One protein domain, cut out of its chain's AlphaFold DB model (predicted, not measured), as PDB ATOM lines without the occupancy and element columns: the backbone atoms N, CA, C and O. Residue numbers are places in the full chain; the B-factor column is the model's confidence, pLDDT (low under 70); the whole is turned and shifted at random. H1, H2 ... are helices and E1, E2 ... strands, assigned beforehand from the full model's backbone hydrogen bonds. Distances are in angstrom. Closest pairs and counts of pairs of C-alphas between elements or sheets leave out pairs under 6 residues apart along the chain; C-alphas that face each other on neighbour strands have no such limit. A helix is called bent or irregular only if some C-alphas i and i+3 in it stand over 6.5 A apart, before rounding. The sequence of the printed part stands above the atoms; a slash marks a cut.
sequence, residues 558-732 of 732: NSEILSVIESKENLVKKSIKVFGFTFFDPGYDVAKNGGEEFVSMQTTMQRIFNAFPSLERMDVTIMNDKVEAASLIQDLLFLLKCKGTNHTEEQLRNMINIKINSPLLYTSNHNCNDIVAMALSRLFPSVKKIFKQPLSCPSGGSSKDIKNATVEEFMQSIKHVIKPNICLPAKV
ATOM      1  N   ASN A 558     186.951 230.273 371.034       85.50
ATOM      2  CA  ASN A 558     185.519 229.999 370.854       85.50
ATOM      3  C   ASN A 558     185.260 229.183 369.580       85.50
ATOM      4  O   ASN A 558     184.406 228.295 369.573       85.50
ATOM      5  N   SER A 559     185.998 229.477 368.509       82.81
ATOM      6  CA  SER A 559     185.932 228.760 367.229       82.81
ATOM      7  C   SER A 559     186.231 227.260 367.378       82.81
ATOM      8  O   SER A 559     185.507 226.423 366.834       82.81
ATOM      9  N   GLU A 560     187.237 226.908 368.178       86.62
ATOM     10  CA  GLU A 560     187.606 225.521 368.471       86.62
ATOM     11  C   GLU A 560     186.561 224.829 369.360       86.62
ATOM     12  O   GLU A 560     186.194 223.684 369.089       86.62
ATOM     13  N   ILE A 561     185.988 225.523 370.356       90.62
ATOM     14  CA  ILE A 561     184.863 224.990 371.150       90.62
ATOM     15  C   ILE A 561     183.707 224.596 370.225       90.62
ATOM     16  O   ILE A 561     183.189 223.482 370.326       90.62
ATOM     17  N   LEU A 562     183.314 225.485 369.308       88.88
ATOM     18  CA  LEU A 562     182.220 225.240 368.368       88.88
ATOM     19  C   LEU A 562     182.530 224.080 367.416       88.88
ATOM     20  O   LEU A 562     181.703 223.184 367.257       88.88
ATOM     21  N   SER A 563     183.742 224.045 366.856       87.12
ATOM     22  CA  SER A 563     184.218 222.946 366.007       87.12
ATOM     23  C   SER A 563     184.087 221.586 366.707       87.12
ATOM     24  O   SER A 563     183.566 220.623 366.136       87.12
ATOM     25  N   VAL A 564     184.471 221.511 367.987       90.19
ATOM     26  CA  VAL A 564     184.343 220.296 368.802       90.19
ATOM     27  C   VAL A 564     182.881 219.903 369.002       90.19
ATOM     28  O   VAL A 564     182.493 218.774 368.682       90.19
ATOM     29  N   ILE A 565     182.057 220.812 369.525       91.00
ATOM     30  CA  ILE A 565     180.682 220.485 369.929       91.00
ATOM     31  C   ILE A 565     179.741 220.311 368.736       91.00
ATOM     32  O   ILE A 565     178.676 219.721 368.890       91.00
ATOM     33  N   GLU A 566     180.116 220.752 367.539       87.12
ATOM     34  CA  GLU A 566     179.349 220.540 366.308       87.12
ATOM     35  C   GLU A 566     179.884 219.400 365.443       87.12
ATOM     36  O   GLU A 566     179.204 218.958 364.513       87.12
ATOM     37  N   SER A 567     181.051 218.852 365.790       84.12
ATOM     38  CA  SER A 567     181.619 217.692 365.108       84.12
ATOM     39  C   SER A 567     180.632 216.516 365.046       84.12
ATOM     40  O   SER A 567     179.792 216.310 365.934       84.12
ATOM     41  N   LYS A 568     180.752 215.710 363.984       78.44
ATOM     42  CA  LYS A 568     179.960 214.482 363.777       78.44
ATOM     43  C   LYS A 568     180.455 213.294 364.610       78.44
ATOM     44  O   LYS A 568     179.961 212.184 364.432       78.44
ATOM     45  N   GLU A 569     181.442 213.508 365.478       82.00
ATOM     46  CA  GLU A 569     181.934 212.480 366.388       82.00
ATOM     47  C   GLU A 569     180.829 212.050 367.369       82.00
ATOM     48  O   GLU A 569     179.917 212.820 367.687       82.00
ATOM     49  N   ASN A 570     180.902 210.805 367.852       80.12
ATOM     50  CA  ASN A 570     179.956 210.263 368.827       80.12
ATOM     51  C   ASN A 570     180.231 210.840 370.228       80.12
ATOM     52  O   ASN A 570     180.788 210.163 371.091       80.12
ATOM     53  N   LEU A 571     179.897 212.117 370.413       86.75
ATOM     54  CA  LEU A 571     180.052 212.854 371.663       86.75
ATOM     55  C   LEU A 571     178.736 212.875 372.450       86.75
ATOM     56  O   LEU A 571     177.640 212.977 371.889       86.75
ATOM     57  N   VAL A 572     178.848 212.857 373.772       86.38
ATOM     58  CA  VAL A 572     177.738 212.830 374.723       86.38
ATOM     59  C   VAL A 572     177.235 214.253 374.963       86.38
ATOM     60  O   VAL A 572     177.494 214.877 375.982       86.38
ATOM     61  N   LYS A 573     176.520 214.803 373.978       87.38
ATOM     62  CA  LYS A 573     176.031 216.196 374.015       87.38
ATOM     63  C   LYS A 573     174.672 216.344 374.709       87.38
ATOM     64  O   LYS A 573     174.358 217.386 375.272       87.38
ATOM     65  N   LYS A 574     173.838 215.298 374.668       88.38
ATOM     66  CA  LYS A 574     172.444 215.344 375.154       88.38
ATOM     67  C   LYS A 574     172.301 215.275 376.677       88.38
ATOM     68  O   LYS A 574     171.236 215.625 377.168       88.38
ATOM     69  N   SER A 575     173.308 214.805 377.409       91.88
ATOM     70  CA  SER A 575     173.277 214.723 378.879       91.88
ATOM     71  C   SER A 575     173.898 215.940 379.565       91.88
ATOM     72  O   SER A 575     173.724 216.099 380.768       91.88
ATOM     73  N   ILE A 576     174.606 216.801 378.824       95.44
ATOM     74  CA  ILE A 576     175.284 217.969 379.389       95.44
ATOM     75  C   ILE A 576     174.246 218.988 379.859       95.44
ATOM     76  O   ILE A 576     173.527 219.575 379.051       95.44
ATOM     77  N   LYS A 577     174.209 219.206 381.174       95.88
ATOM     78  CA  LYS A 577     173.371 220.190 381.869       95.88
ATOM     79  C   LYS A 577     174.153 221.441 382.247       95.88
ATOM     80  O   LYS A 577     173.577 222.523 382.306       95.88
ATOM     81  N   VAL A 578     175.457 221.323 382.494       94.31
ATOM     82  CA  VAL A 578     176.299 222.457 382.896       94.31
ATOM     83  C   VAL A 578     177.519 222.560 381.991       94.31
ATOM     84  O   VAL A 578     178.276 221.602 381.845       94.31
ATOM     85  N   PHE A 579     177.736 223.738 381.410       95.75
ATOM     86  CA  PHE A 579     178.903 224.012 380.574       95.75
ATOM     87  C   PHE A 579     179.578 225.317 380.990       95.75
ATOM     88  O   PHE A 579     178.938 226.370 381.028       95.75
ATOM     89  N   GLY A 580     180.864 225.241 381.325       92.69
ATOM     90  CA  GLY A 580     181.693 226.380 381.698       92.69
ATOM     91  C   GLY A 580     182.819 226.602 380.698       92.69
ATOM     92  O   GLY A 580     183.529 225.651 380.393       92.69
ATOM     93  N   PHE A 581     183.021 227.830 380.221       91.88
ATOM     94  CA  PHE A 581     184.140 228.166 379.333       91.88
ATOM     95  C   PHE A 581     184.581 229.626 379.466       91.88
ATOM     96  O   PHE A 581     183.862 230.467 380.014       91.88
ATOM     97  N   THR A 582     185.779 229.922 378.970       87.00
ATOM     98  CA  THR A 582     186.302 231.287 378.881       87.00
ATOM     99  C   THR A 582     186.017 231.859 377.498       87.00
ATOM    100  O   THR A 582     186.315 231.223 376.495       87.00
ATOM    101  N   PHE A 583     185.425 233.053 377.448       85.31
ATOM    102  CA  PHE A 583     185.087 233.723 376.197       85.31
ATOM    103  C   PHE A 583     186.240 234.627 375.753       85.31
ATOM    104  O   PHE A 583     186.537 235.624 376.417       85.31
ATOM    105  N   PHE A 584     186.861 234.296 374.621       77.38
ATOM    106  CA  PHE A 584     187.948 235.080 374.023       77.38
ATOM    107  C   PHE A 584     187.420 236.106 373.007       77.38
ATOM    108  O   PHE A 584     186.401 235.885 372.355       77.38
ATOM    109  N   ASP A 585     188.085 237.259 372.883       69.69
ATOM    110  CA  ASP A 585     187.700 238.290 371.907       69.69
ATOM    111  C   ASP A 585     188.059 237.854 370.474       69.69
ATOM    112  O   ASP A 585     189.165 237.355 370.253       69.69
ATOM    113  N   PRO A 586     187.181 238.100 369.483       59.53
ATOM    114  CA  PRO A 586     187.440 237.793 368.075       59.53
ATOM    115  C   PRO A 586     188.717 238.392 367.484       59.53
ATOM    116  O   PRO A 586     189.257 237.829 366.539       59.53
ATOM    117  N   GLY A 587     189.231 239.506 368.011       58.97
ATOM    118  CA  GLY A 587     190.525 240.052 367.588       58.97
ATOM    119  C   GLY A 587     191.727 239.161 367.938       58.97
ATOM    120  O   GLY A 587     192.811 239.371 367.394       58.97
ATOM    121  N   TYR A 588     191.531 238.188 368.833       62.81
ATOM    122  CA  TYR A 588     192.545 237.264 369.348       62.81
ATOM    123  C   TYR A 588     192.159 235.776 369.186       62.81
ATOM    124  O   TYR A 588     192.999 234.914 369.437       62.81
ATOM    125  N   ASP A 589     190.933 235.474 368.738       61.84
ATOM    126  CA  ASP A 589     190.425 234.123 368.446       61.84
ATOM    127  C   ASP A 589     190.899 233.661 367.062       61.84
ATOM    128  O   ASP A 589     190.230 233.850 366.046       61.84
ATOM    129  N   VAL A 590     192.111 233.107 367.021       62.75
ATOM    130  CA  VAL A 590     192.679 232.490 365.818       62.75
ATOM    131  C   VAL A 590     192.795 230.992 366.064       62.75
ATOM    132  O   VAL A 590     193.725 230.554 366.743       62.75
ATOM    133  N   ALA A 591     191.874 230.216 365.488       58.00
ATOM    134  CA  ALA A 591     191.913 228.756 365.486       58.00
ATOM    135  C   ALA A 591     193.243 228.253 364.899       58.00
ATOM    136  O   ALA A 591     193.511 228.407 363.707       58.00
ATOM    137  N   LYS A 592     194.101 227.652 365.730       56.97
ATOM    138  CA  LYS A 592     195.402 227.119 365.282       56.97
ATOM    139  C   LYS A 592     195.321 225.692 364.735       56.97
ATOM    140  O   LYS A 592     196.291 225.231 364.137       56.97
ATOM    141  N   ASN A 593     194.190 225.003 364.911       50.72
ATOM    142  CA  ASN A 593     194.053 223.561 364.680       50.72
ATOM    143  C   ASN A 593     193.055 223.178 363.577       50.72
ATOM    144  O   ASN A 593     192.562 222.050 363.535       50.72
ATOM    145  N   GLY A 594     192.781 224.090 362.645       48.56
ATOM    146  CA  GLY A 594     191.854 223.828 361.544       48.56
ATOM    147  C   GLY A 594     190.377 223.911 361.943       48.56
ATOM    148  O   GLY A 594     189.533 223.366 361.229       48.56
ATOM    149  N   GLY A 595     190.053 224.584 363.056       54.03
ATOM    150  CA  GLY A 595     188.718 225.147 363.283       54.03
ATOM    151  C   GLY A 595     188.318 226.149 362.187       54.03
ATOM    152  O   GLY A 595     189.133 226.520 361.341       54.03
ATOM    153  N   GLU A 596     187.046 226.571 362.162       52.03
ATOM    154  CA  GLU A 596     186.564 227.558 361.180       52.03
ATOM    155  C   GLU A 596     187.455 228.820 361.229       52.03
ATOM    156  O   GLU A 596     187.543 229.457 362.276       52.03
ATOM    157  N   GLU A 597     188.090 229.197 360.102       47.41
ATOM    158  CA  GLU A 597     188.980 230.381 359.996       47.41
ATOM    159  C   GLU A 597     188.295 231.679 360.459       47.41
ATOM    160  O   GLU A 597     188.957 232.659 360.802       47.41
ATOM    161  N   PHE A 598     186.957 231.685 360.465       48.75
ATOM    162  CA  PHE A 598     186.140 232.762 360.990       48.75
ATOM    163  C   PHE A 598     184.742 232.261 361.384       48.75
ATOM    164  O   PHE A 598     183.928 231.921 360.522       48.75
ATOM    165  N   VAL A 599     184.418 232.294 362.679       52.97
ATOM    166  CA  VAL A 599     183.031 232.189 363.154       52.97
ATOM    167  C   VAL A 599     182.472 233.588 363.375       52.97
ATOM    168  O   VAL A 599     183.049 234.385 364.113       52.97
ATOM    169  N   SER A 600     181.298 233.882 362.805       56.66
ATOM    170  CA  SER A 600     180.519 235.050 363.227       56.66
ATOM    171  C   SER A 600     180.122 234.884 364.699       56.66
ATOM    172  O   SER A 600     179.143 234.209 365.028       56.66
ATOM    173  N   MET A 601     180.895 235.506 365.593       59.00
ATOM    174  CA  MET A 601     180.765 235.399 367.055       59.00
ATOM    175  C   MET A 601     179.436 235.889 367.626       59.00
ATOM    176  O   MET A 601     179.163 235.716 368.803       59.00
ATOM    177  N   GLN A 602     178.584 236.468 366.787       67.50
ATOM    178  CA  GLN A 602     177.227 236.900 367.110       67.50
ATOM    179  C   GLN A 602     176.254 235.728 367.349       67.50
ATOM    180  O   GLN A 602     175.047 235.948 367.450       67.50
ATOM    181  N   THR A 603     176.766 234.493 367.330       78.31
ATOM    182  CA  THR A 603     175.990 233.260 367.473       78.31
ATOM    183  C   THR A 603     176.678 232.205 368.342       78.31
ATOM    184  O   THR A 603     176.175 231.085 368.412       78.31
ATOM    185  N   THR A 604     177.804 232.506 369.004       86.12
ATOM    186  CA  THR A 604     178.588 231.496 369.739       86.12
ATOM    187  C   THR A 604     177.753 230.868 370.850       86.12
ATOM    188  O   THR A 604     177.564 229.651 370.871       86.12
ATOM    189  N   MET A 605     177.168 231.680 371.734       89.19
ATOM    190  CA  MET A 605     176.323 231.176 372.816       89.19
ATOM    191  C   MET A 605     175.090 230.442 372.271       89.19
ATOM    192  O   MET A 605     174.718 229.393 372.795       89.19
ATOM    193  N   GLN A 606     174.477 230.948 371.193       88.88
ATOM    194  CA  GLN A 606     173.344 230.286 370.536       88.88
ATOM    195  C   GLN A 606     173.722 228.892 370.007       88.88
ATOM    196  O   GLN A 606     172.984 227.933 370.233       88.88
ATOM    197  N   ARG A 607     174.867 228.766 369.325       89.19
ATOM    198  CA  ARG A 607     175.385 227.489 368.811       89.19
ATOM    199  C   ARG A 607     175.671 226.513 369.953       89.19
ATOM    200  O   ARG A 607     175.280 225.355 369.852       89.19
ATOM    201  N   ILE A 608     176.218 226.984 371.076       91.75
ATOM    202  CA  ILE A 608     176.424 226.156 372.277       91.75
ATOM    203  C   ILE A 608     175.090 225.636 372.839       91.75
ATOM    204  O   ILE A 608     174.969 224.439 373.090       91.75
ATOM    205  N   PHE A 609     174.070 226.491 372.995       90.75
ATOM    206  CA  PHE A 609     172.735 226.055 373.440       90.75
ATOM    207  C   PHE A 609     172.111 225.022 372.494       90.75
ATOM    208  O   PHE A 609     171.458 224.082 372.938       90.75
ATOM    209  N   ASN A 610     172.327 225.169 371.188       89.31
ATOM    210  CA  ASN A 610     171.818 224.219 370.203       89.31
ATOM    211  C   ASN A 610     172.600 222.896 370.208       89.31
ATOM    212  O   ASN A 610     172.009 221.837 369.991       89.31
ATOM    213  N   ALA A 611     173.907 222.940 370.474       90.62
ATOM    214  CA  ALA A 611     174.750 221.756 370.593       90.62
ATOM    215  C   ALA A 611     174.447 220.954 371.870       90.62
ATOM    216  O   ALA A 611     174.493 219.724 371.834       90.62
ATOM    217  N   PHE A 612     174.088 221.630 372.968       93.00
ATOM    218  CA  PHE A 612     173.731 221.028 374.254       93.00
ATOM    219  C   PHE A 612     172.240 221.237 374.574       93.00
ATOM    220  O   PHE A 612     171.882 222.132 375.338       93.00
ATOM    221  N   PRO A 613     171.336 220.401 374.031       90.25
ATOM    222  CA  PRO A 613     169.890 220.628 374.133       90.25
ATOM    223  C   PRO A 613     169.315 220.494 375.552       90.25
ATOM    224  O   PRO A 613     168.190 220.927 375.785       90.25
ATOM    225  N   SER A 614     170.058 219.886 376.479       92.81
ATOM    226  CA  SER A 614     169.666 219.711 377.886       92.81
ATOM    227  C   SER A 614     170.398 220.672 378.823       92.81
ATOM    228  O   SER A 614     170.374 220.472 380.035       92.81
ATOM    229  N   LEU A 615     171.083 221.684 378.281       93.44
ATOM    230  CA  LEU A 615     171.833 222.640 379.082       93.44
ATOM    231  C   LEU A 615     170.873 223.378 380.021       93.44
ATOM    232  O   LEU A 615     169.903 223.967 379.567       93.44
ATOM    233  N   GLU A 616     171.153 223.358 381.318       92.94
ATOM    234  CA  GLU A 616     170.429 224.076 382.372       92.94
ATOM    235  C   GLU A 616     171.220 225.297 382.854       92.94
ATOM    236  O   GLU A 616     170.650 226.260 383.367       92.94
ATOM    237  N   ARG A 617     172.549 225.276 382.684       91.94
ATOM    238  CA  ARG A 617     173.439 226.346 383.134       91.94
ATOM    239  C   ARG A 617     174.654 226.521 382.226       91.94
ATOM    240  O   ARG A 617     175.382 225.568 381.956       91.94
ATOM    241  N   MET A 618     174.923 227.766 381.847       93.25
ATOM    242  CA  MET A 618     176.113 228.178 381.105       93.25
ATOM    243  C   MET A 618     176.924 229.175 381.934       93.25
ATOM    244  O   MET A 618     176.451 230.272 382.224       93.25
ATOM    245  N   ASP A 619     178.146 228.806 382.303       89.25
ATOM    246  CA  ASP A 619     179.073 229.674 383.023       89.25
ATOM    247  C   ASP A 619     180.116 230.238 382.045       89.25
ATOM    248  O   ASP A 619     180.974 229.515 381.551       89.25
ATOM    249  N   VAL A 620     180.064 231.541 381.780       88.19
ATOM    250  CA  VAL A 620     180.971 232.217 380.842       88.19
ATOM    251  C   VAL A 620     181.938 233.102 381.617       88.19
ATOM    252  O   VAL A 620     181.502 234.034 382.293       88.19
ATOM    253  N   THR A 621     183.237 232.833 381.525       83.88
ATOM    254  CA  THR A 621     184.285 233.635 382.176       83.88
ATOM    255  C   THR A 621     184.910 234.616 381.183       83.88
ATOM    256  O   THR A 621     185.203 234.250 380.050       83.88
ATOM    257  N   ILE A 622     185.142 235.863 381.607       77.00
ATOM    258  CA  ILE A 622     185.872 236.883 380.830       77.00
ATOM    259  C   ILE A 622     187.200 237.178 381.534       77.00
ATOM    260  O   ILE A 622     187.192 237.448 382.742       77.00
ATOM    261  N   MET A 623     188.320 237.135 380.802       61.94
ATOM    262  CA  MET A 623     189.662 237.304 381.375       61.94
ATOM    263  C   MET A 623     190.040 238.768 381.645       61.94
ATOM    264  O   MET A 623     190.601 239.022 382.710       61.94
ATOM    265  N   ASN A 624     189.677 239.728 380.783       57.78
ATOM    266  CA  ASN A 624     189.859 241.162 381.037       57.78
ATOM    267  C   ASN A 624     188.554 241.964 380.926       57.78
ATOM    268  O   ASN A 624     187.635 241.692 380.158       57.78
ATOM    269  N   ASP A 625     188.487 243.048 381.694       52.75
ATOM    270  CA  ASP A 625     187.346 243.963 381.753       52.75
ATOM    271  C   ASP A 625     187.354 245.050 380.657       52.75
ATOM    272  O   ASP A 625     186.543 245.979 380.696       52.75
ATOM    273  N   LYS A 626     188.244 244.948 379.658       52.31
ATOM    274  CA  LYS A 626     188.358 245.905 378.547       52.31
ATOM    275  C   LYS A 626     188.189 245.216 377.196       52.31
ATOM    276  O   LYS A 626     188.859 244.237 376.922       52.31
ATOM    277  N   VAL A 627     187.340 245.814 376.350       49.72
ATOM    278  CA  VAL A 627     187.034 245.476 374.937       49.72
ATOM    279  C   VAL A 627     186.413 244.087 374.713       49.72
ATOM    280  O   VAL A 627     185.355 244.027 374.090       49.72
ATOM    281  N   GLU A 628     186.944 243.038 375.339       53.34
ATOM    282  CA  GLU A 628     186.524 241.630 375.224       53.34
ATOM    283  C   GLU A 628     185.036 241.419 375.566       53.34
ATOM    284  O   GLU A 628     184.319 240.658 374.914       53.34
ATOM    285  N   ALA A 629     184.515 242.176 376.537       65.31
ATOM    286  CA  ALA A 629     183.108 242.106 376.916       65.31
ATOM    287  C   ALA A 629     182.145 242.616 375.829       65.31
ATOM    288  O   ALA A 629     180.970 242.271 375.869       65.31
ATOM    289  N   ALA A 630     182.584 243.441 374.871       75.19
ATOM    290  CA  ALA A 630     181.675 243.999 373.866       75.19
ATOM    291  C   ALA A 630     181.108 242.909 372.944       75.19
ATOM    292  O   ALA A 630     179.904 242.899 372.693       75.19
ATOM    293  N   SER A 631     181.952 241.974 372.504       78.88
ATOM    294  CA  SER A 631     181.557 240.863 371.632       78.88
ATOM    295  C   SER A 631     180.643 239.875 372.358       78.88
ATOM    296  O   SER A 631     179.588 239.534 371.831       78.88
ATOM    297  N   LEU A 632     180.966 239.509 373.605       84.44
ATOM    298  CA  LEU A 632     180.100 238.660 374.433       84.44
ATOM    299  C   LEU A 632     178.748 239.321 374.731       84.44
ATOM    300  O   LEU A 632     177.708 238.676 374.673       84.44
ATOM    301  N   ILE A 633     178.737 240.618 375.051       85.25
ATOM    302  CA  ILE A 633     177.498 241.371 375.287       85.25
ATOM    303  C   ILE A 633     176.651 241.417 374.017       85.25
ATOM    304  O   ILE A 633     175.429 241.312 374.085       85.25
ATOM    305  N   GLN A 634     177.286 241.588 372.862       83.88
ATOM    306  CA  GLN A 634     176.598 241.572 371.583       83.88
ATOM    307  C   GLN A 634     176.015 240.180 371.275       83.88
ATOM    308  O   GLN A 634     174.848 240.101 370.897       83.88
ATOM    309  N   ASP A 635     176.765 239.100 371.503       86.94
ATOM    310  CA  ASP A 635     176.277 237.718 371.365       86.94
ATOM    311  C   ASP A 635     175.118 237.425 372.337       86.94
ATOM    312  O   ASP A 635     174.074 236.911 371.939       86.94
ATOM    313  N   LEU A 636     175.215 237.882 373.590       88.56
ATOM    314  CA  LEU A 636     174.128 237.797 374.565       88.56
ATOM    315  C   LEU A 636     172.875 238.559 374.105       88.56
ATOM    316  O   LEU A 636     171.766 238.043 374.232       88.56
ATOM    317  N   LEU A 637     173.022 239.782 373.579       87.38
ATOM    318  CA  LEU A 637     171.895 240.550 373.036       87.38
ATOM    319  C   LEU A 637     171.189 239.757 371.934       87.38
ATOM    320  O   LEU A 637     169.959 239.676 371.923       87.38
ATOM    321  N   PHE A 638     171.961 239.161 371.027       86.38
ATOM    322  CA  PHE A 638     171.420 238.352 369.945       86.38
ATOM    323  C   PHE A 638     170.744 237.089 370.460       86.38
ATOM    324  O   PHE A 638     169.605 236.827 370.081       86.38
ATOM    325  N   LEU A 639     171.363 236.368 371.389       87.94
ATOM    326  CA  LEU A 639     170.773 235.191 372.014       87.94
ATOM    327  C   LEU A 639     169.420 235.503 372.674       87.94
ATOM    328  O   LEU A 639     168.450 234.778 372.460       87.94
ATOM    329  N   LEU A 640     169.333 236.602 373.432       86.38
ATOM    330  CA  LEU A 640     168.110 236.993 374.137       86.38
ATOM    331  C   LEU A 640     166.991 237.456 373.194       86.38
ATOM    332  O   LEU A 640     165.820 237.335 373.547       86.38
ATOM    333  N   LYS A 641     167.324 238.008 372.018       84.19
ATOM    334  CA  LYS A 641     166.350 238.704 371.156       84.19
ATOM    335  C   LYS A 641     166.088 238.056 369.792       84.19
ATOM    336  O   LYS A 641     165.060 238.355 369.193       84.19
ATOM    337  N   CYS A 642     166.943 237.162 369.290       77.44
ATOM    338  CA  CYS A 642     166.833 236.621 367.924       77.44
ATOM    339  C   CYS A 642     166.053 235.304 367.754       77.44
ATOM    340  O   CYS A 642     166.091 234.742 366.663       77.44
ATOM    341  N   LYS A 643     165.316 234.804 368.757       72.31
ATOM    342  CA  LYS A 643     164.584 233.510 368.688       72.31
ATOM    343  C   LYS A 643     165.440 232.365 368.114       72.31
ATOM    344  O   LYS A 643     165.014 231.627 367.229       72.31
ATOM    345  N   GLY A 644     166.676 232.266 368.601       70.50
ATOM    346  CA  GLY A 644     167.679 231.327 368.100       70.50
ATOM    347  C   GLY A 644     167.758 229.991 368.844       70.50
ATOM    348  O   GLY A 644     168.523 229.120 368.426       70.50
ATOM    349  N   THR A 645     167.001 229.850 369.936       79.25
ATOM    350  CA  THR A 645     166.973 228.685 370.829       79.25
ATOM    351  C   THR A 645     165.529 228.342 371.210       79.25
ATOM    352  O   THR A 645     164.608 229.129 370.981       79.25
ATOM    353  N   ASN A 646     165.333 227.178 371.834       82.31
ATOM    354  CA  ASN A 646     164.030 226.746 372.356       82.31
ATOM    355  C   ASN A 646     163.665 227.391 373.709       82.31
ATOM    356  O   ASN A 646     162.630 227.054 374.283       82.31
ATOM    357  N   HIS A 647     164.503 228.289 374.235       85.81
ATOM    358  CA  HIS A 647     164.327 228.904 375.547       85.81
ATOM    359  C   HIS A 647     163.717 230.303 375.436       85.81
ATOM    360  O   HIS A 647     164.000 231.058 374.503       85.81
ATOM    361  N   THR A 648     162.897 230.676 376.417       87.44
ATOM    362  CA  THR A 648     162.413 232.053 376.553       87.44
ATOM    363  C   THR A 648     163.530 232.977 377.036       87.44
ATOM    364  O   THR A 648     164.519 232.539 377.625       87.44
ATOM    365  N   GLU A 649     163.362 234.288 376.841       85.62
ATOM    366  CA  GLU A 649     164.316 235.286 377.338       85.62
ATOM    367  C   GLU A 649     164.528 235.176 378.860       85.62
ATOM    368  O   GLU A 649     165.654 235.272 379.342       85.62
ATOM    369  N   GLU A 650     163.461 234.930 379.621       86.44
ATOM    370  CA  GLU A 650     163.526 234.746 381.074       86.44
ATOM    371  C   GLU A 650     164.301 233.482 381.464       86.44
ATOM    372  O   GLU A 650     165.144 233.526 382.360       86.44
ATOM    373  N   GLN A 651     164.075 232.370 380.755       88.75
ATOM    374  CA  GLN A 651     164.836 231.139 380.962       88.75
ATOM    375  C   GLN A 651     166.325 231.370 380.691       88.75
ATOM    376  O   GLN A 651     167.148 231.093 381.557       88.75
ATOM    377  N   LEU A 652     166.672 231.978 379.551       88.75
ATOM    378  CA  LEU A 652     168.062 232.279 379.194       88.75
ATOM    379  C   LEU A 652     168.759 233.147 380.252       88.75
ATOM    380  O   LEU A 652     169.897 232.864 380.624       88.75
ATOM    381  N   ARG A 653     168.071 234.157 380.804       86.06
ATOM    382  CA  ARG A 653     168.615 235.002 381.884       86.06
ATOM    383  C   ARG A 653     168.909 234.232 383.175       86.06
ATOM    384  O   ARG A 653     169.800 234.629 383.917       86.06
ATOM    385  N   ASN A 654     168.173 233.158 383.453       85.75
ATOM    386  CA  ASN A 654     168.383 232.325 384.640       85.75
ATOM    387  C   ASN A 654     169.460 231.249 384.427       85.75
ATOM    388  O   ASN A 654     170.100 230.827 385.390       85.75
ATOM    389  N   MET A 655     169.664 230.829 383.179       89.62
ATOM    390  CA  MET A 655     170.617 229.782 382.804       89.62
ATOM    391  C   MET A 655     172.037 230.329 382.587       89.62
ATOM    392  O   MET A 655     173.013 229.627 382.841       89.62
ATOM    393  N   ILE A 656     172.177 231.574 382.124       89.62
ATOM    394  CA  ILE A 656     173.472 232.183 381.788       89.62
ATOM    395  C   ILE A 656     174.061 232.909 382.999       89.62
ATOM    396  O   ILE A 656     173.438 233.807 383.566       89.62
ATOM    397  N   ASN A 657     175.311 232.593 383.329       87.25
ATOM    398  CA  ASN A 657     176.104 233.309 384.321       87.25
ATOM    399  C   ASN A 657     177.373 233.865 383.676       87.25
ATOM    400  O   ASN A 657     178.285 233.112 383.341       87.25
ATOM    401  N   ILE A 658     177.461 235.188 383.565       83.81
ATOM    402  CA  ILE A 658     178.678 235.866 383.120       83.81
ATOM    403  C   ILE A 658     179.517 236.212 384.349       83.81
ATOM    404  O   ILE A 658     179.145 237.066 385.162       83.81
ATOM    405  N   LYS A 659     180.651 235.526 384.470       78.38
ATOM    406  CA  LYS A 659     181.666 235.689 385.504       78.38
ATOM    407  C   LYS A 659     182.745 236.625 384.985       78.38
ATOM    408  O   LYS A 659     183.501 236.299 384.074       78.38
ATOM    409  N   ILE A 660     182.833 237.806 385.576       68.31
ATOM    410  CA  ILE A 660     183.880 238.761 385.218       68.31
ATOM    411  C   ILE A 660     185.027 238.569 386.203       68.31
ATOM    412  O   ILE A 660     184.832 238.774 387.405       68.31
ATOM    413  N   ASN A 661     186.226 238.258 385.702       57.94
ATOM    414  CA  ASN A 661     187.464 238.358 386.479       57.94
ATOM    415  C   ASN A 661     187.848 239.836 386.644       57.94
ATOM    416  O   ASN A 661     188.934 240.280 386.286       57.94
ATOM    417  N   SER A 662     186.912 240.643 387.149       48.56
ATOM    418  CA  SER A 662     187.160 242.057 387.352       48.56
ATOM    419  C   SER A 662     188.007 242.229 388.610       48.56
ATOM    420  O   SER A 662     187.683 241.646 389.649       48.56
ATOM    421  N   PRO A 663     189.064 243.052 388.550       43.91
ATOM    422  CA  PRO A 663     189.838 243.464 389.707       43.91
ATOM    423  C   PRO A 663     188.946 244.279 390.650       43.91
ATOM    424  O   PRO A 663     188.829 245.501 390.537       43.91
ATOM    425  N   LEU A 664     188.258 243.609 391.567       42.84
ATOM    426  CA  LEU A 664     187.450 244.276 392.573       42.84
ATOM    427  C   LEU A 664     188.297 244.396 393.829       42.84
ATOM    428  O   LEU A 664     188.213 243.581 394.738       42.84
ATOM    429  N   LEU A 665     189.064 245.481 393.887       38.50
ATOM    430  CA  LEU A 665     189.717 246.048 395.076       38.50
ATOM    431  C   LEU A 665     188.793 246.206 396.316       38.50
ATOM    432  O   LEU A 665     189.210 246.781 397.317       38.50
ATOM    433  N   TYR A 666     187.533 245.761 396.260       46.12
ATOM    434  CA  TYR A 666     186.451 246.255 397.101       46.12
ATOM    435  C   TYR A 666     185.363 245.225 397.463       46.12
ATOM    436  O   TYR A 666     184.353 245.621 398.044       46.12
ATOM    437  N   THR A 667     185.510 243.925 397.167       47.47
ATOM    438  CA  THR A 667     184.464 242.930 397.525       47.47
ATOM    439  C   THR A 667     184.259 242.788 399.026       47.47
ATOM    440  O   THR A 667     183.180 242.416 399.470       47.47
ATOM    441  N   SER A 668     185.246 243.193 399.820       45.53
ATOM    442  CA  SER A 668     185.167 243.119 401.268       45.53
ATOM    443  C   SER A 668     184.271 244.175 401.929       45.53
ATOM    444  O   SER A 668     183.926 244.018 403.094       45.53
ATOM    445  N   ASN A 669     183.869 245.234 401.210       46.03
ATOM    446  CA  ASN A 669     182.971 246.287 401.721       46.03
ATOM    447  C   ASN A 669     181.698 246.479 400.879       46.03
ATOM    448  O   ASN A 669     180.868 247.326 401.208       46.03
ATOM    449  N   HIS A 670     181.547 245.731 399.788       52.38
ATOM    450  CA  HIS A 670     180.456 245.892 398.833       52.38
ATOM    451  C   HIS A 670     179.635 244.618 398.754       52.38
ATOM    452  O   HIS A 670     180.170 243.521 398.599       52.38
ATOM    453  N   ASN A 671     178.316 244.762 398.851       61.44
ATOM    454  CA  ASN A 671     177.422 243.627 398.662       61.44
ATOM    455  C   ASN A 671     177.437 243.185 397.179       61.44
ATOM    456  O   ASN A 671     177.928 243.893 396.296       61.44
ATOM    457  N   CYS A 672     176.868 242.015 396.880       65.12
ATOM    458  CA  CYS A 672     176.817 241.496 395.509       65.12
ATOM    459  C   CYS A 672     176.182 242.483 394.506       65.12
ATOM    460  O   CYS A 672     176.609 242.529 393.355       65.12
ATOM    461  N   ASN A 673     175.211 243.300 394.931       70.75
ATOM    462  CA  ASN A 673     174.545 244.270 394.059       70.75
ATOM    463  C   ASN A 673     175.467 245.434 393.682       70.75
ATOM    464  O   ASN A 673     175.459 245.856 392.529       70.75
ATOM    465  N   ASP A 674     176.276 245.923 394.620       68.94
ATOM    466  CA  ASP A 674     177.254 246.989 394.381       68.94
ATOM    467  C   ASP A 674     178.322 246.526 393.381       68.94
ATOM    468  O   ASP A 674     178.691 247.253 392.455       68.94
ATOM    469  N   ILE A 675     178.777 245.276 393.522       64.31
ATOM    470  CA  ILE A 675     179.732 244.661 392.599       64.31
ATOM    471  C   ILE A 675     179.145 244.576 391.186       64.31
ATOM    472  O   ILE A 675     179.795 244.975 390.216       64.31
ATOM    473  N   VAL A 676     177.908 244.088 391.067       72.56
ATOM    474  CA  VAL A 676     177.196 244.018 389.785       72.56
ATOM    475  C   VAL A 676     177.002 245.417 389.199       72.56
ATOM    476  O   VAL A 676     177.253 245.617 388.015       72.56
ATOM    477  N   ALA A 677     176.634 246.416 390.005       73.19
ATOM    478  CA  ALA A 677     176.463 247.794 389.546       73.19
ATOM    479  C   ALA A 677     177.765 248.397 388.989       73.19
ATOM    480  O   ALA A 677     177.745 249.071 387.957       73.19
ATOM    481  N   MET A 678     178.906 248.119 389.625       71.19
ATOM    482  CA  MET A 678     180.219 248.540 389.127       71.19
ATOM    483  C   MET A 678     180.616 247.822 387.835       71.19
ATOM    484  O   MET A 678     181.132 248.456 386.917       71.19
ATOM    485  N   ALA A 679     180.367 246.516 387.734       72.56
ATOM    486  CA  ALA A 679     180.571 245.786 386.487       72.56
ATOM    487  C   ALA A 679     179.723 246.389 385.355       72.56
ATOM    488  O   ALA A 679     180.242 246.718 384.290       72.56
ATOM    489  N   LEU A 680     178.436 246.632 385.611       74.94
ATOM    490  CA  LEU A 680     177.515 247.244 384.653       74.94
ATOM    491  C   LEU A 680     177.965 248.643 384.217       74.94
ATOM    492  O   LEU A 680     177.885 248.959 383.031       74.94
ATOM    493  N   SER A 681     178.468 249.477 385.133       76.19
ATOM    494  CA  SER A 681     178.942 250.822 384.784       76.19
ATOM    495  C   SER A 681     180.160 250.790 383.856       76.19
ATOM    496  O   SER A 681     180.241 251.605 382.935       76.19
ATOM    497  N   ARG A 682     181.059 249.808 384.025       73.31
ATOM    498  CA  ARG A 682     182.199 249.579 383.118       73.31
ATOM    499  C   ARG A 682     181.765 249.080 381.741       73.31
ATOM    500  O   ARG A 682     182.379 249.455 380.747       73.31
ATOM    501  N   LEU A 683     180.706 248.275 381.670       75.81
ATOM    502  CA  LEU A 683     180.185 247.720 380.414       75.81
ATOM    503  C   LEU A 683     179.293 248.698 379.636       75.81
ATOM    504  O   LEU A 683     179.149 248.580 378.417       75.81
ATOM    505  N   PHE A 684     178.722 249.695 380.313       81.56
ATOM    506  CA  PHE A 684     177.782 250.652 379.733       81.56
ATOM    507  C   PHE A 684     178.284 251.381 378.464       81.56
ATOM    508  O   PHE A 684     177.502 251.514 377.516       81.56
ATOM    509  N   PRO A 685     179.555 251.832 378.360       81.75
ATOM    510  CA  PRO A 685     180.075 252.423 377.127       81.75
ATOM    511  C   PRO A 685     180.053 251.453 375.936       81.75
ATOM    512  O   PRO A 685     179.687 251.856 374.830       81.75
ATOM    513  N   SER A 686     180.394 250.181 376.164       79.75
ATOM    514  CA  SER A 686     180.361 249.131 375.138       79.75
ATOM    515  C   SER A 686     178.931 248.860 374.680       79.75
ATOM    516  O   SER A 686     178.667 248.849 373.480       79.75
ATOM    517  N   VAL A 687     177.984 248.770 375.622       82.81
ATOM    518  CA  VAL A 687     176.552 248.626 375.317       82.81
ATOM    519  C   VAL A 687     176.061 249.784 374.447       82.81
ATOM    520  O   VAL A 687     175.477 249.566 373.389       82.81
ATOM    521  N   LYS A 688     176.365 251.034 374.819       83.25
ATOM    522  CA  LYS A 688     176.004 252.205 374.004       83.25
ATOM    523  C   LYS A 688     176.583 252.155 372.592       83.25
ATOM    524  O   LYS A 688     175.948 252.654 371.668       83.25
ATOM    525  N   LYS A 689     177.791 251.617 372.419       84.00
ATOM    526  CA  LYS A 689     178.429 251.490 371.103       84.00
ATOM    527  C   LYS A 689     177.709 250.458 370.228       84.00
ATOM    528  O   LYS A 689     177.494 250.749 369.058       84.00
ATOM    529  N   ILE A 690     177.282 249.327 370.797       82.50
ATOM    530  CA  ILE A 690     176.518 248.277 370.097       82.50
ATOM    531  C   ILE A 690     175.204 248.845 369.542       82.50
ATOM    532  O   ILE A 690     174.936 248.726 368.353       82.50
ATOM    533  N   PHE A 691     174.435 249.569 370.360       82.62
ATOM    534  CA  PHE A 691     173.153 250.165 369.939       82.62
ATOM    535  C   PHE A 691     173.286 251.350 368.964       82.62
ATOM    536  O   PHE A 691     172.284 251.811 368.423       82.62
ATOM    537  N   LYS A 692     174.501 251.857 368.720       82.88
ATOM    538  CA  LYS A 692     174.769 252.859 367.671       82.88
ATOM    539  C   LYS A 692     175.041 252.234 366.301       82.88
ATOM    540  O   LYS A 692     175.064 252.957 365.308       82.88
ATOM    541  N   GLN A 693     175.301 250.931 366.245       78.69
ATOM    542  CA  GLN A 693     175.543 250.203 365.002       78.69
ATOM    543  C   GLN A 693     174.214 249.692 364.422       78.69
ATOM    544  O   GLN A 693     173.249 249.518 365.166       78.69
ATOM    545  N   PRO A 694     174.118 249.457 363.100       73.31
ATOM    546  CA  PRO A 694     172.945 248.810 362.522       73.31
ATOM    547  C   PRO A 694     172.796 247.395 363.094       73.31
ATOM    548  O   PRO A 694     173.642 246.532 362.870       73.31
ATOM    549  N   LEU A 695     171.716 247.168 363.846       75.06
ATOM    550  CA  LEU A 695     171.425 245.888 364.482       75.06
ATOM    551  C   LEU A 695     170.430 245.066 363.648       75.06
ATOM    552  O   LEU A 695     169.327 245.516 363.319       75.06
ATOM    553  N   SER A 696     170.807 243.828 363.342       75.38
ATOM    554  CA  SER A 696     169.958 242.825 362.695       75.38
ATOM    555  C   SER A 696     170.333 241.429 363.175       75.38
ATOM    556  O   SER A 696     171.494 241.191 363.495       75.38
ATOM    557  N   CYS A 697     169.369 240.505 363.200       78.19
ATOM    558  CA  CYS A 697     169.652 239.125 363.579       78.19
ATOM    559  C   CYS A 697     170.615 238.467 362.574       78.19
ATOM    560  O   CYS A 697     170.314 238.505 361.376       78.19
ATOM    561  N   PRO A 698     171.715 237.837 363.033       69.69
ATOM    562  CA  PRO A 698     172.745 237.266 362.156       69.69
ATOM    563  C   PRO A 698     172.207 236.192 361.200       69.69
ATOM    564  O   PRO A 698     172.705 236.024 360.094       69.69
ATOM    565  N   SER A 699     171.156 235.485 361.619       65.69
ATOM    566  CA  SER A 699     170.520 234.370 360.910       65.69
ATOM    567  C   SER A 699     169.295 234.767 360.071       65.69
ATOM    568  O   SER A 699     168.545 233.900 359.630       65.69
ATOM    569  N   GLY A 700     169.035 236.065 359.865       61.59
ATOM    570  CA  GLY A 700     167.878 236.531 359.083       61.59
ATOM    571  C   GLY A 700     166.516 236.383 359.780       61.59
ATOM    572  O   GLY A 700     165.480 236.605 359.155       61.59
ATOM    573  N   GLY A 701     166.500 236.038 361.075       63.09
ATOM    574  CA  GLY A 701     165.295 236.005 361.913       63.09
ATOM    575  C   GLY A 701     164.632 237.380 362.104       63.09
ATOM    576  O   GLY A 701     165.115 238.408 361.622       63.09
ATOM    577  N   SER A 702     163.503 237.418 362.826       60.34
ATOM    578  CA  SER A 702     162.731 238.652 363.065       60.34
ATOM    579  C   SER A 702     163.579 239.742 363.742       60.34
ATOM    580  O   SER A 702     163.724 239.778 364.957       60.34
ATOM    581  N   SER A 703     164.098 240.683 362.947       63.47
ATOM    582  CA  SER A 703     164.914 241.814 363.422       63.47
ATOM    583  C   SER A 703     164.122 242.902 364.159       63.47
ATOM    584  O   SER A 703     164.714 243.867 364.642       63.47
ATOM    585  N   LYS A 704     162.789 242.778 364.233       69.19
ATOM    586  CA  LYS A 704     161.914 243.795 364.836       69.19
ATOM    587  C   LYS A 704     162.161 243.949 366.338       69.19
ATOM    588  O   LYS A 704     162.219 245.075 366.815       69.19
ATOM    589  N   ASP A 705     162.387 242.847 367.050       70.50
ATOM    590  CA  ASP A 705     162.520 242.865 368.512       70.50
ATOM    591  C   ASP A 705     163.852 243.482 368.966       70.50
ATOM    592  O   ASP A 705     163.902 244.193 369.964       70.50
ATOM    593  N   ILE A 706     164.924 243.309 368.184       76.62
ATOM    594  CA  ILE A 706     166.214 243.968 368.442       76.62
ATOM    595  C   ILE A 706     166.159 245.458 368.138       76.62
ATOM    596  O   ILE A 706     166.671 246.257 368.916       76.62
ATOM    597  N   LYS A 707     165.542 245.842 367.015       74.25
ATOM    598  CA  LYS A 707     165.403 247.256 366.635       74.25
ATOM    599  C   LYS A 707     164.571 248.052 367.641       74.25
ATOM    600  O   LYS A 707     164.773 249.255 367.758       74.25
ATOM    601  N   ASN A 708     163.660 247.380 368.344       75.12
ATOM    602  CA  ASN A 708     162.804 247.983 369.360       75.12
ATOM    603  C   ASN A 708     163.411 247.948 370.771       75.12
ATOM    604  O   ASN A 708     162.906 248.648 371.643       75.12
ATOM    605  N   ALA A 709     164.462 247.156 371.007       80.88
ATOM    606  CA  ALA A 709     165.090 247.070 372.317       80.88
ATOM    607  C   ALA A 709     165.787 248.388 372.675       80.88
ATOM    608  O   ALA A 709     166.511 248.976 371.866       80.88
ATOM    609  N   THR A 710     165.612 248.840 373.912       85.25
ATOM    610  CA  THR A 710     166.323 250.015 374.425       85.25
ATOM    611  C   THR A 710     167.598 249.618 375.170       85.25
ATOM    612  O   THR A 710     167.728 248.513 375.706       85.25
ATOM    613  N   VAL A 711     168.550 250.555 375.264       85.31
ATOM    614  CA  VAL A 711     169.748 250.385 376.108       85.31
ATOM    615  C   VAL A 711     169.353 250.079 377.555       85.31
ATOM    616  O   VAL A 711     170.007 249.272 378.207       85.31
ATOM    617  N   GLU A 712     168.287 250.700 378.062       85.38
ATOM    618  CA  GLU A 712     167.824 250.514 379.437       85.38
ATOM    619  C   GLU A 712     167.295 249.095 379.686       85.38
ATOM    620  O   GLU A 712     167.755 248.427 380.615       85.38
ATOM    621  N   GLU A 713     166.413 248.592 378.820       84.38
ATOM    622  CA  GLU A 713     165.888 247.219 378.892       84.38
ATOM    623  C   GLU A 713     167.010 246.176 378.826       84.38
ATOM    624  O   GLU A 713     167.020 245.182 379.563       84.38
ATOM    625  N   PHE A 714     168.000 246.405 377.961       85.62
ATOM    626  CA  PHE A 714     169.120 245.488 377.841       85.62
ATOM    627  C   PHE A 714     170.055 245.547 379.055       85.62
ATOM    628  O   PHE A 714     170.457 244.505 379.564       85.62
ATOM    629  N   MET A 715     170.331 246.733 379.604       83.75
ATOM    630  CA  MET A 715     171.106 246.869 380.844       83.75
ATOM    631  C   MET A 715     170.429 246.181 382.035       83.75
ATOM    632  O   MET A 715     171.112 245.560 382.852       83.75
ATOM    633  N   GLN A 716     169.094 246.232 382.121       83.69
ATOM    634  CA  GLN A 716     168.340 245.456 383.110       83.69
ATOM    635  C   GLN A 716     168.516 243.947 382.892       83.69
ATOM    636  O   GLN A 716     168.698 243.210 383.854       83.69
ATOM    637  N   SER A 717     168.539 243.487 381.639       81.81
ATOM    638  CA  SER A 717     168.779 242.077 381.294       81.81
ATOM    639  C   SER A 717     170.174 241.610 381.721       81.81
ATOM    640  O   SER A 717     170.305 240.591 382.399       81.81
ATOM    641  N   ILE A 718     171.209 242.392 381.390       81.75
ATOM    642  CA  ILE A 718     172.605 242.107 381.749       81.75
ATOM    643  C   ILE A 718     172.770 242.015 383.275       81.75
ATOM    644  O   ILE A 718     173.490 241.150 383.773       81.75
ATOM    645  N   LYS A 719     172.078 242.873 384.036       80.81
ATOM    646  CA  LYS A 719     172.131 242.878 385.505       80.81
ATOM    647  C   LYS A 719     171.780 241.521 386.127       80.81
ATOM    648  O   LYS A 719     172.317 241.202 387.182       80.81
ATOM    649  N   HIS A 720     170.897 240.743 385.500       77.12
ATOM    650  CA  HIS A 720     170.479 239.433 386.012       77.12
ATOM    651  C   HIS A 720     171.470 238.302 385.696       77.12
ATOM    652  O   HIS A 720     171.556 237.350 386.469       77.12
ATOM    653  N   VAL A 721     172.231 238.419 384.603       81.12
ATOM    654  CA  VAL A 721     173.188 237.384 384.164       81.12
ATOM    655  C   VAL A 721     174.607 237.622 384.674       81.12
ATOM    656  O   VAL A 721     175.367 236.669 384.840       81.12
ATOM    657  N   ILE A 722     174.995 238.876 384.943       76.19
ATOM    658  CA  ILE A 722     176.299 239.172 385.540       76.19
ATOM    659  C   ILE A 722     176.275 238.742 386.997       76.19
ATOM    660  O   ILE A 722     175.523 239.282 387.810       76.19
ATOM    661  N   LYS A 723     177.163 237.811 387.342       67.75
ATOM    662  CA  LYS A 723     177.367 237.373 388.719       67.75
ATOM    663  C   LYS A 723     178.834 237.550 389.101       67.75
ATOM    664  O   LYS A 723     179.722 237.137 388.356       67.75
ATOM    665  N   PRO A 724     179.128 238.126 390.277       59.66
ATOM    666  CA  PRO A 724     180.461 238.037 390.853       59.66
ATOM    667  C   PRO A 724     180.824 236.560 391.050       59.66
ATOM    668  O   PRO A 724     179.990 235.801 391.549       59.66
ATOM    669  N   ASN A 725     182.071 236.165 390.769       54.03
ATOM    670  CA  ASN A 725     182.575 234.803 391.048       54.03
ATOM    671  C   ASN A 725     182.325 234.343 392.502       54.03
ATOM    672  O   ASN A 725     182.238 233.157 392.804       54.03
ATOM    673  N   ILE A 726     182.168 235.310 393.400       49.97
ATOM    674  CA  ILE A 726     182.051 235.190 394.852       49.97
ATOM    675  C   ILE A 726     180.588 235.104 395.322       49.97
ATOM    676  O   ILE A 726     180.326 234.719 396.460       49.97
ATOM    677  N   CYS A 727     179.623 235.444 394.466       51.06
ATOM    678  CA  CYS A 727     178.190 235.502 394.787       51.06
ATOM    679  C   CYS A 727     177.402 234.345 394.166       51.06
ATOM    680  O   CYS A 727     176.189 234.442 393.980       51.06
ATOM    681  N   LEU A 728     178.091 233.250 393.835       46.72
ATOM    682  CA  LEU A 728     177.434 232.029 393.395       46.72
ATOM    683  C   LEU A 728     176.449 231.573 394.484       46.72
ATOM    684  O   LEU A 728     176.849 231.486 395.651       46.72
ATOM    685  N   PRO A 729     175.183 231.278 394.139       35.88
ATOM    686  CA  PRO A 729     174.325 230.553 395.059       35.88
ATOM    687  C   PRO A 729     175.012 229.230 395.420       35.88
ATOM    688  O   PRO A 729     175.693 228.625 394.582       35.88
ATOM    689  N   ALA A 730     174.865 228.803 396.678       30.39
ATOM    690  CA  ALA A 730     175.209 227.440 397.068       30.39
ATOM    691  C   ALA A 730     174.544 226.474 396.069       30.39
ATOM    692  O   ALA A 730     173.421 226.744 395.640       30.39
ATOM    693  N   LYS A 731     175.283 225.443 395.632       32.22
ATOM    694  CA  LYS A 731     174.865 224.500 394.578       32.22
ATOM    695  C   LYS A 731     173.390 224.090 394.736       32.22
ATOM    696  O   LYS A 731     172.954 223.844 395.860       32.22
ATOM    697  N   VAL A 732     172.687 224.031 393.599       29.12
ATOM    698  CA  VAL A 732     171.435 223.269 393.440       29.12
ATOM    699  C   VAL A 732     171.724 221.802 393.716       29.12
ATOM    700  O   VAL A 732     172.807 221.350 393.267       29.12
TER     701      VAL A 732
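What this domain is: This is residues 558 to 732 of the 732 residues of an uncharacterized protein of Nematocida sp. 1 ERTm6 (UniProt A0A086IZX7). A small parallel sheet, E1, E2 and E3, makes a wall, with H2 and H3 packed to one side of it and H1 packing on H2. Beyond edge strand E3, the kinked H5 and the shorter H7 cross each other; H4 sits at the end where the strands begin, and little H6 packs loosely on the last turn of H3. The printed part has 175 residues, with seven named helices and three named strands in the order H1 E1 H2 E2 H3 H4 E3 H5 H6 H7, and its class is mostly helix. It is compact, with a radius of gyration of the C-alphas of 16.1 A, and rounded, spanning 49 by 37 by 32 A.

Where its parts are: The strands are E1, residues 578 to 582, E2, residues 617 to 622, 16.5 A long, and E3, residues 656 to 660. C-alpha 617 is at (173.439, 226.346, 383.134). The helices are H1, residues 558 to 566, from C-alpha 558 at (185.519, 229.999, 370.854); H2, 601 to 611, 15.3 A; H3, 628 to 641, 20.8 A; H4, 649 to 655; H5, 672 to 690, 26.3 A; H6, 704 to 708; and H7, 711 to 721, 15.7 A, ending at C-alpha 721 at (173.188, 237.384, 384.164). H2 is irregular, with C-alphas 602 and 605 8.1 A apart; H5 only just is, with C-alphas 682 and 685 7.0 A apart, and has a kink of 45 degrees near residue 683.

How they stand to each other: Inner strand E2 is parallel to E1, at 10 degrees, with N 581 and O 619 3.0 A apart, and to E3, at 22 degrees, with N 659 and O 620 2.8 A apart, both within hydrogen-bond range. E1, H2, E2 and E2, H3 H4, E3 are strand-helix-strand units, helices between parallel neighbour strands, with right-handed crossovers. H2, H3 and H4 only graze the sheet. The hub, H3, touches H2 at a steep tilt of 57 degrees, the closest C-alphas, of Gln 602 and Asp 635, 4.4 A apart. With residues 629 to 634 alone it touches H5, about perpendicular at 86 degrees, the C-alphas of Ala 630 and Ser 686 coming closest at 5.4 A. H1 touches H2 at a shallow tilt of 28 degrees, closest at the C-alphas of Ile 565 and Ala 611, 6.1 A. H5 touches H7 at a steep tilt of 43 degrees, opposite ways, closest at the C-alphas of Val 676 and Lys 719, 6.7 A. Every O i to N i+4 pair is within hydrogen-bond range in H1, H4 and H6; the counts are 5 of 7 in H2, 9 of 10 in H3, 13 of 15 in H5 and 5 of 7 in H7.

The domain as a whole: The C-alphas farthest apart, of Lys 568 and Asn 669, are 49.6 A apart. The printed part has no cut and ends at the chain's last residue, 732. The links H1 to E1, E1 to H2, E3 to H5 and H5 to H6 are long. Mean pLDDT of the printed part is 74.5; 57 residues are under 70, among them 585 to 602, 660 to 672 and 723 to 732.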